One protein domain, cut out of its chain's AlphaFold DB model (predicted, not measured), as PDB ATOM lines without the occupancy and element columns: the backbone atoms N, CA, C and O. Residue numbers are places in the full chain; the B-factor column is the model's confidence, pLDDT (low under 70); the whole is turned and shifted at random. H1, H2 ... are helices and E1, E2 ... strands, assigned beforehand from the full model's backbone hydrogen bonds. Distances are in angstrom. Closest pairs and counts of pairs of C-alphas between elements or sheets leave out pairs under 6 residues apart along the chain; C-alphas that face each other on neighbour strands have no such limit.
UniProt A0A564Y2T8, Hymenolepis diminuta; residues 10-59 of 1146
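What this domain is: This is residues 10 to 59 of the 1146 residues of a protein of Hymenolepis diminuta (UniProt A0A564Y2T8). A two-stranded hairpin, E1 and E2, has the helix H1 near the beginning of E1 and a short helix, H2, past the end of E2, at the far end from the hairpin's turn at residues 42 and 43. Between H1 and E1 a long loop, residues 21 to 35, swings round, and its residues 26 to 27 pair with E1 along the edge that E2 leaves free. The printed part has 50 residues with two named helices and two named strands, in the order H1, E1, E2, H2; the sheet's order is E1 - E2, antiparallel, and the class is mixed, helices and strands. The whole is compact, with a radius of gyration of the C-alphas of 11.1 A and spans of 29 by 22 by 19 A.

Where its parts are: Find C-alpha 10 at (170.813, 155.745, 201.662); from there H1, residues 10 to 20, runs 15.5 A to C-alpha 20 at (175.656, 166.780, 191.942). Go on through residues 21 to 35, which hold no named element, to E1, residues 36 to 41, 15.6 A long. After residues 42 and 43 you reach E2, residues 44 to 49, 16.4 A long. Last comes H2, residues 53 to 58, 8.6 A long, which ends with C-alpha 58 at (183.611, 147.208, 199.066).

How they stand to each other: Look first at E1 and E2, a hairpin of antiparallel neighbours with 153 degrees between their directions. C-alphas 38 and 47 face each other at 4.5 A, and N 39 and O 46, at 2.9 A, and N 48 and O 37, at 2.8 A, are within hydrogen-bond range. Residues 26 to 27 form a short antiparallel pairing with residues 38 to 39 of E1. For H1 and E1, look at Ile 13 and Phe 37: their C-alphas, the closest of the two elements, are 7.4 A apart. H1 and E2 are apart. H1 and H2 are close but not clearly touching, about perpendicular at 80 degrees; their closest C-alphas, those of Phe 12 and Val 54, are 7.7 A apart. E1 and H2 are apart. In H1 and H2 every O i to N i+4 pair is within hydrogen-bond range.

The domain as a whole: The two C-alphas farthest apart are those of Lys 30, in the link from H1 to E1, and Asp 59, at 31.6 A. That link, with 15 residues, is long; those from E1 to E2 and from E2 to H2 are tight. The printed part, residues 10 to 59, has no cut. In the B-factor column you will find a mean pLDDT of the printed part of 83.6, with low confidence, under 70, at residues 30 to 34.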
ATOM      1  N   LYS A  10     171.614 154.545 201.335       82.81
ATOM      2  CA  LYS A  10     170.813 155.745 201.662       82.81
ATOM      3  C   LYS A  10     171.694 156.972 201.948       82.81
ATOM      4  O   LYS A  10     171.398 158.072 201.489       82.81
ATOM      5  N   SER A  11     172.811 156.789 202.653       85.44
ATOM      6  CA  SER A  11     173.784 157.861 202.910       85.44
ATOM      7  C   SER A  11     174.630 158.217 201.681       85.44
ATOM      8  O   SER A  11     175.127 159.340 201.588       85.44
ATOM      9  N   PHE A  12     174.804 157.279 200.741       86.62
ATOM     10  CA  PHE A  12     175.478 157.523 199.467       86.62
ATOM     11  C   PHE A  12     174.601 158.388 198.557       86.62
ATOM     12  O   PHE A  12     175.044 159.457 198.149       86.62
ATOM     13  N   ILE A  13     173.340 157.999 198.325       86.88
ATOM     14  CA  ILE A  13     172.446 158.734 197.420       86.88
ATOM     15  C   ILE A  13     172.163 160.165 197.898       86.88
ATOM     16  O   ILE A  13     172.233 161.096 197.098       86.88
ATOM     17  N   GLN A  14     171.961 160.374 199.206       84.25
ATOM     18  CA  GLN A  14     171.809 161.714 199.792       84.25
ATOM     19  C   GLN A  14     173.022 162.613 199.497       84.25
ATOM     20  O   GLN A  14     172.858 163.767 199.098       84.25
ATOM     21  N   LYS A  15     174.244 162.079 199.634       87.25
ATOM     22  CA  LYS A  15     175.486 162.808 199.329       87.25
ATOM     23  C   LYS A  15     175.666 163.034 197.830       87.25
ATOM     24  O   LYS A  15     176.094 164.116 197.446       87.25
ATOM     25  N   SER A  16     175.306 162.067 196.986       86.75
ATOM     26  CA  SER A  16     175.345 162.215 195.526       86.75
ATOM     27  C   SER A  16     174.376 163.290 195.033       86.75
ATOM     28  O   SER A  16     174.772 164.137 194.238       86.75
ATOM     29  N   HIS A  17     173.143 163.321 195.548       86.88
ATOM     30  CA  HIS A  17     172.193 164.395 195.261       86.88
ATOM     31  C   HIS A  17     172.743 165.753 195.723       86.88
ATOM     32  O   HIS A  17     172.782 166.688 194.927       86.88
ATOM     33  N   ALA A  18     173.230 165.862 196.965       85.81
ATOM     34  CA  ALA A  18     173.785 167.111 197.493       85.81
ATOM     35  C   ALA A  18     174.995 167.628 196.687       85.81
ATOM     36  O   ALA A  18     175.090 168.824 196.428       85.81
ATOM     37  N   ALA A  19     175.890 166.737 196.250       88.38
ATOM     38  CA  ALA A  19     177.099 167.101 195.511       88.38
ATOM     39  C   ALA A  19     176.874 167.357 194.008       88.38
ATOM     40  O   ALA A  19     177.706 168.010 193.375       88.38
ATOM     41  N   HIS A  20     175.809 166.811 193.405       88.19
ATOM     42  CA  HIS A  20     175.656 166.780 191.942       88.19
ATOM     43  C   HIS A  20     174.320 167.318 191.404       88.19
ATOM     44  O   HIS A  20     174.161 167.360 190.187       88.19
ATOM     45  N   LYS A  21     173.400 167.812 192.248       82.81
ATOM     46  CA  LYS A  21     172.115 168.423 191.827       82.81
ATOM     47  C   LYS A  21     172.242 169.468 190.704       82.81
ATOM     48  O   LYS A  21     171.334 169.585 189.888       82.81
ATOM     49  N   ASN A  22     173.354 170.206 190.659       86.25
ATOM     50  CA  ASN A  22     173.588 171.292 189.699       86.25
ATOM     51  C   ASN A  22     174.393 170.854 188.452       86.25
ATOM     52  O   ASN A  22     174.732 171.693 187.620       86.25
ATOM     53  N   ASN A  23     174.749 169.572 188.319       90.00
ATOM     54  CA  ASN A  23     175.513 169.059 187.178       90.00
ATOM     55  C   ASN A  23     174.558 168.702 186.019       90.00
ATOM     56  O   ASN A  23     173.689 167.856 186.220       90.00
ATOM     57  N   PRO A  24     174.727 169.247 184.794       88.56
ATOM     58  CA  PRO A  24     173.827 168.977 183.662       88.56
ATOM     59  C   PRO A  24     173.789 167.506 183.210       88.56
ATOM     60  O   PRO A  24     172.895 167.119 182.459       88.56
ATOM     61  N   HIS A  25     174.734 166.672 183.659       90.50
ATOM     62  CA  HIS A  25     174.759 165.233 183.387       90.50
ATOM     63  C   HIS A  25     174.159 164.368 184.507       90.50
ATOM     64  O   HIS A  25     174.137 163.143 184.376       90.50
ATOM     65  N   TYR A  26     173.668 164.972 185.592       91.06
ATOM     66  CA  TYR A  26     173.090 164.288 186.748       91.06
ATOM     67  C   TYR A  26     171.625 164.697 186.935       91.06
ATOM     68  O   TYR A  26     171.284 165.872 186.842       91.06
ATOM     69  N   GLY A  27     170.749 163.733 187.215       85.00
ATOM     70  CA  GLY A  27     169.329 163.988 187.447       85.00
ATOM     71  C   GLY A  27     168.820 163.337 188.727       85.00
ATOM     72  O   GLY A  27     169.216 162.231 189.091       85.00
ATOM     73  N   VAL A  28     167.896 164.025 189.391       82.12
ATOM     74  CA  VAL A  28     167.121 163.489 190.516       82.12
ATOM     75  C   VAL A  28     165.755 163.036 189.977       82.12
ATOM     76  O   VAL A  28     165.143 163.795 189.216       82.12
ATOM     77  N   PRO A  29     165.262 161.827 190.307       79.44
ATOM     78  CA  PRO A  29     163.924 161.391 189.909       79.44
ATOM     79  C   PRO A  29     162.819 162.347 190.393       79.44
ATOM     80  O   PRO A  29     162.894 162.904 191.486       79.44
ATOM     81  N   LYS A  30     161.769 162.533 189.577       69.75
ATOM     82  CA  LYS A  30     160.643 163.441 189.893       69.75
ATOM     83  C   LYS A  30     159.708 162.919 190.994       69.75
ATOM     84  O   LYS A  30     158.957 163.697 191.568       69.75
ATOM     85  N   ILE A  31     159.746 161.615 191.256       68.38
ATOM     86  CA  ILE A  31     159.094 160.948 192.388       68.38
ATOM     87  C   ILE A  31     160.222 160.542 193.339       68.38
ATOM     88  O   ILE A  31     161.269 160.097 192.871       68.38
ATOM     89  N   SER A  32     160.040 160.702 194.651       57.00
ATOM     90  CA  SER A  32     161.086 160.522 195.669       57.00
ATOM     91  C   SER A  32     161.434 159.052 195.966       57.00
ATOM     92  O   SER A  32     161.383 158.595 197.108       57.00
ATOM     93  N   SER A  33     161.850 158.306 194.940       59.31
ATOM     94  CA  SER A  33     162.510 157.008 195.085       59.31
ATOM     95  C   SER A  33     163.842 157.187 195.824       59.31
ATOM     96  O   SER A  33     164.856 157.513 195.210       59.31
ATOM     97  N   PHE A  34     163.865 156.948 197.141       64.12
ATOM     98  CA  PHE A  34     165.041 157.082 198.029       64.12
ATOM     99  C   PHE A  34     166.213 156.110 197.733       64.12
ATOM    100  O   PHE A  34     167.052 155.857 198.599       64.12
ATOM    101  N   SER A  35     166.256 155.538 196.532       73.81
ATOM    102  CA  SER A  35     167.178 154.494 196.083       73.81
ATOM    103  C   SER A  35     167.641 154.655 194.630       73.81
ATOM    104  O   SER A  35     168.386 153.800 194.168       73.81
ATOM    105  N   GLU A  36     167.222 155.690 193.887       85.12
ATOM    106  CA  GLU A  36     167.563 155.838 192.460       85.12
ATOM    107  C   GLU A  36     168.085 157.230 192.084       85.12
ATOM    108  O   GLU A  36     167.550 158.255 192.503       85.12
ATOM    109  N   PHE A  37     169.104 157.280 191.224       88.38
ATOM    110  CA  PHE A  37     169.604 158.519 190.620       88.38
ATOM    111  C   PHE A  37     169.752 158.378 189.103       88.38
ATOM    112  O   PHE A  37     169.882 157.270 188.586       88.38
ATOM    113  N   LEU A  38     169.726 159.494 188.377       89.50
ATOM    114  CA  LEU A  38     169.782 159.509 186.915       89.50
ATOM    115  C   LEU A  38     171.144 160.021 186.430       89.50
ATOM    116  O   LEU A  38     171.661 161.008 186.956       89.50
ATOM    117  N   ILE A  39     171.688 159.407 185.377       92.62
ATOM    118  CA  ILE A  39     172.832 159.939 184.620       92.62
ATOM    119  C   ILE A  39     172.408 160.164 183.166       92.62
ATOM    120  O   ILE A  39     171.813 159.288 182.536       92.62
ATOM    121  N   VAL A  40     172.750 161.327 182.611       89.06
ATOM    122  CA  VAL A  40     172.560 161.655 181.191       89.06
ATOM    123  C   VAL A  40     173.770 161.152 180.395       89.06
ATOM    124  O   VAL A  40     174.765 161.858 180.225       89.06
ATOM    125  N   HIS A  41     173.701 159.910 179.914       86.75
ATOM    126  CA  HIS A  41     174.724 159.349 179.031       86.75
ATOM    127  C   HIS A  41     174.535 159.822 177.588       86.75
ATOM    128  O   HIS A  41     173.445 160.205 177.168       86.75
ATOM    129  N   PHE A  42     175.588 159.680 176.776       79.00
ATOM    130  CA  PHE A  42     175.539 159.953 175.334       79.00
ATOM    131  C   PHE A  42     174.417 159.189 174.602       79.00
ATOM    132  O   PHE A  42     173.923 159.669 173.589       79.00
ATOM    133  N   ALA A  43     174.023 158.016 175.116       73.88
ATOM    134  CA  ALA A  43     172.980 157.148 174.568       73.88
ATOM    135  C   ALA A  43     171.573 157.377 175.160       73.88
ATOM    136  O   ALA A  43     170.644 156.674 174.773       73.88
ATOM    137  N   GLY A  44     171.408 158.321 176.094       81.44
ATOM    138  CA  GLY A  44     170.144 158.598 176.781       81.44
ATOM    139  C   GLY A  44     170.284 158.699 178.302       81.44
ATOM    140  O   GLY A  44     171.360 158.496 178.868       81.44
ATOM    141  N   ILE A  45     169.176 159.020 178.971       86.38
ATOM    142  CA  ILE A  45     169.106 159.088 180.436       86.38
ATOM    143  C   ILE A  45     168.928 157.671 180.990       86.38
ATOM    144  O   ILE A  45     168.028 156.952 180.558       86.38
ATOM    145  N   ILE A  46     169.771 157.274 181.944       89.50
ATOM    146  CA  ILE A  46     169.722 155.959 182.596       89.50
ATOM    147  C   ILE A  46     169.490 156.158 184.096       89.50
ATOM    148  O   ILE A  46     170.180 156.962 184.726       89.50
ATOM    149  N   ALA A  47     168.528 155.420 184.653       88.69
ATOM    150  CA  ALA A  47     168.307 155.327 186.091       88.69
ATOM    151  C   ALA A  47     169.201 154.240 186.705       88.69
ATOM    152  O   ALA A  47     169.298 153.127 186.184       88.69
ATOM    153  N   TYR A  48     169.838 154.571 187.824       90.38
ATOM    154  CA  TYR A  48     170.719 153.701 188.588       90.38
ATOM    155  C   TYR A  48     170.157 153.508 189.991       90.38
ATOM    156  O   TYR A  48     170.136 154.448 190.788       90.38
ATOM    157  N   SER A  49     169.747 152.276 190.301       89.06
ATOM    158  CA  SER A  49     169.469 151.878 191.680       89.06
ATOM    159  C   SER A  49     170.770 151.797 192.479       89.06
ATOM    160  O   SER A  49     171.767 151.237 192.019       89.06
ATOM    161  N   THR A  50     170.753 152.350 193.690       87.00
ATOM    162  CA  THR A  50     171.857 152.284 194.651       87.00
ATOM    163  C   THR A  50     171.828 151.024 195.511       87.00
ATOM    164  O   THR A  50     172.693 150.874 196.362       87.00
ATOM    165  N   ASP A  51     170.859 150.127 195.330       86.94
ATOM    166  CA  ASP A  51     170.664 148.961 196.199       86.94
ATOM    167  C   ASP A  51     171.876 148.001 196.203       86.94
ATOM    168  O   ASP A  51     172.283 147.445 195.170       86.94
ATOM    169  N   GLY A  52     172.505 147.847 197.372       85.06
ATOM    170  CA  GLY A  52     173.736 147.084 197.574       85.06
ATOM    171  C   GLY A  52     174.967 147.663 196.866       85.06
ATOM    172  O   GLY A  52     175.957 146.952 196.696       85.06
ATOM    173  N   LEU A  53     174.933 148.916 196.396       86.69
ATOM    174  CA  LEU A  53     176.022 149.535 195.631       86.69
ATOM    175  C   LEU A  53     177.284 149.727 196.484       86.69
ATOM    176  O   LEU A  53     178.392 149.443 196.026       86.69
ATOM    177  N   VAL A  54     177.123 150.168 197.734       85.56
ATOM    178  CA  VAL A  54     178.234 150.364 198.676       85.56
ATOM    179  C   VAL A  54     178.872 149.028 199.069       85.56
ATOM    180  O   VAL A  54     180.087 148.968 199.247       85.56
ATOM    181  N   GLU A  55     178.096 147.945 199.165       82.69
ATOM    182  CA  GLU A  55     178.629 146.605 199.441       82.69
ATOM    183  C   GLU A  55     179.367 146.023 198.226       82.69
ATOM    184  O   GLU A  55     180.529 145.634 198.351       82.69
ATOM    185  N   LYS A  56     178.764 146.087 197.030       86.75
ATOM    186  CA  LYS A  56     179.396 145.670 195.762       86.75
ATOM    187  C   LYS A  56     180.716 146.398 195.495       86.75
ATOM    188  O   LYS A  56     181.643 145.792 194.978       86.75
ATOM    189  N   ASN A  57     180.833 147.680 195.861       86.69
ATOM    190  CA  ASN A  57     182.094 148.413 195.707       86.69
ATOM    191  C   ASN A  57     183.136 148.091 196.799       86.69
ATOM    192  O   ASN A  57     184.333 148.257 196.571       86.69
ATOM    193  N   ARG A  58     182.705 147.643 197.987       83.75
ATOM    194  CA  ARG A  58     183.611 147.208 199.066       83.75
ATOM    195  C   ARG A  58     184.289 145.870 198.756       83.75
ATOM    196  O   ARG A  58     185.397 145.681 199.245       83.75
ATOM    197  N   ASP A  59     183.624 144.990 198.001       80.38
ATOM    198  CA  ASP A  59     184.129 143.698 197.491       80.38
ATOM    199  C   ASP A  59     184.873 142.854 198.552       80.38
ATOM    200  O   ASP A  59     186.009 142.410 198.382       80.38
TER     201      ASP A  59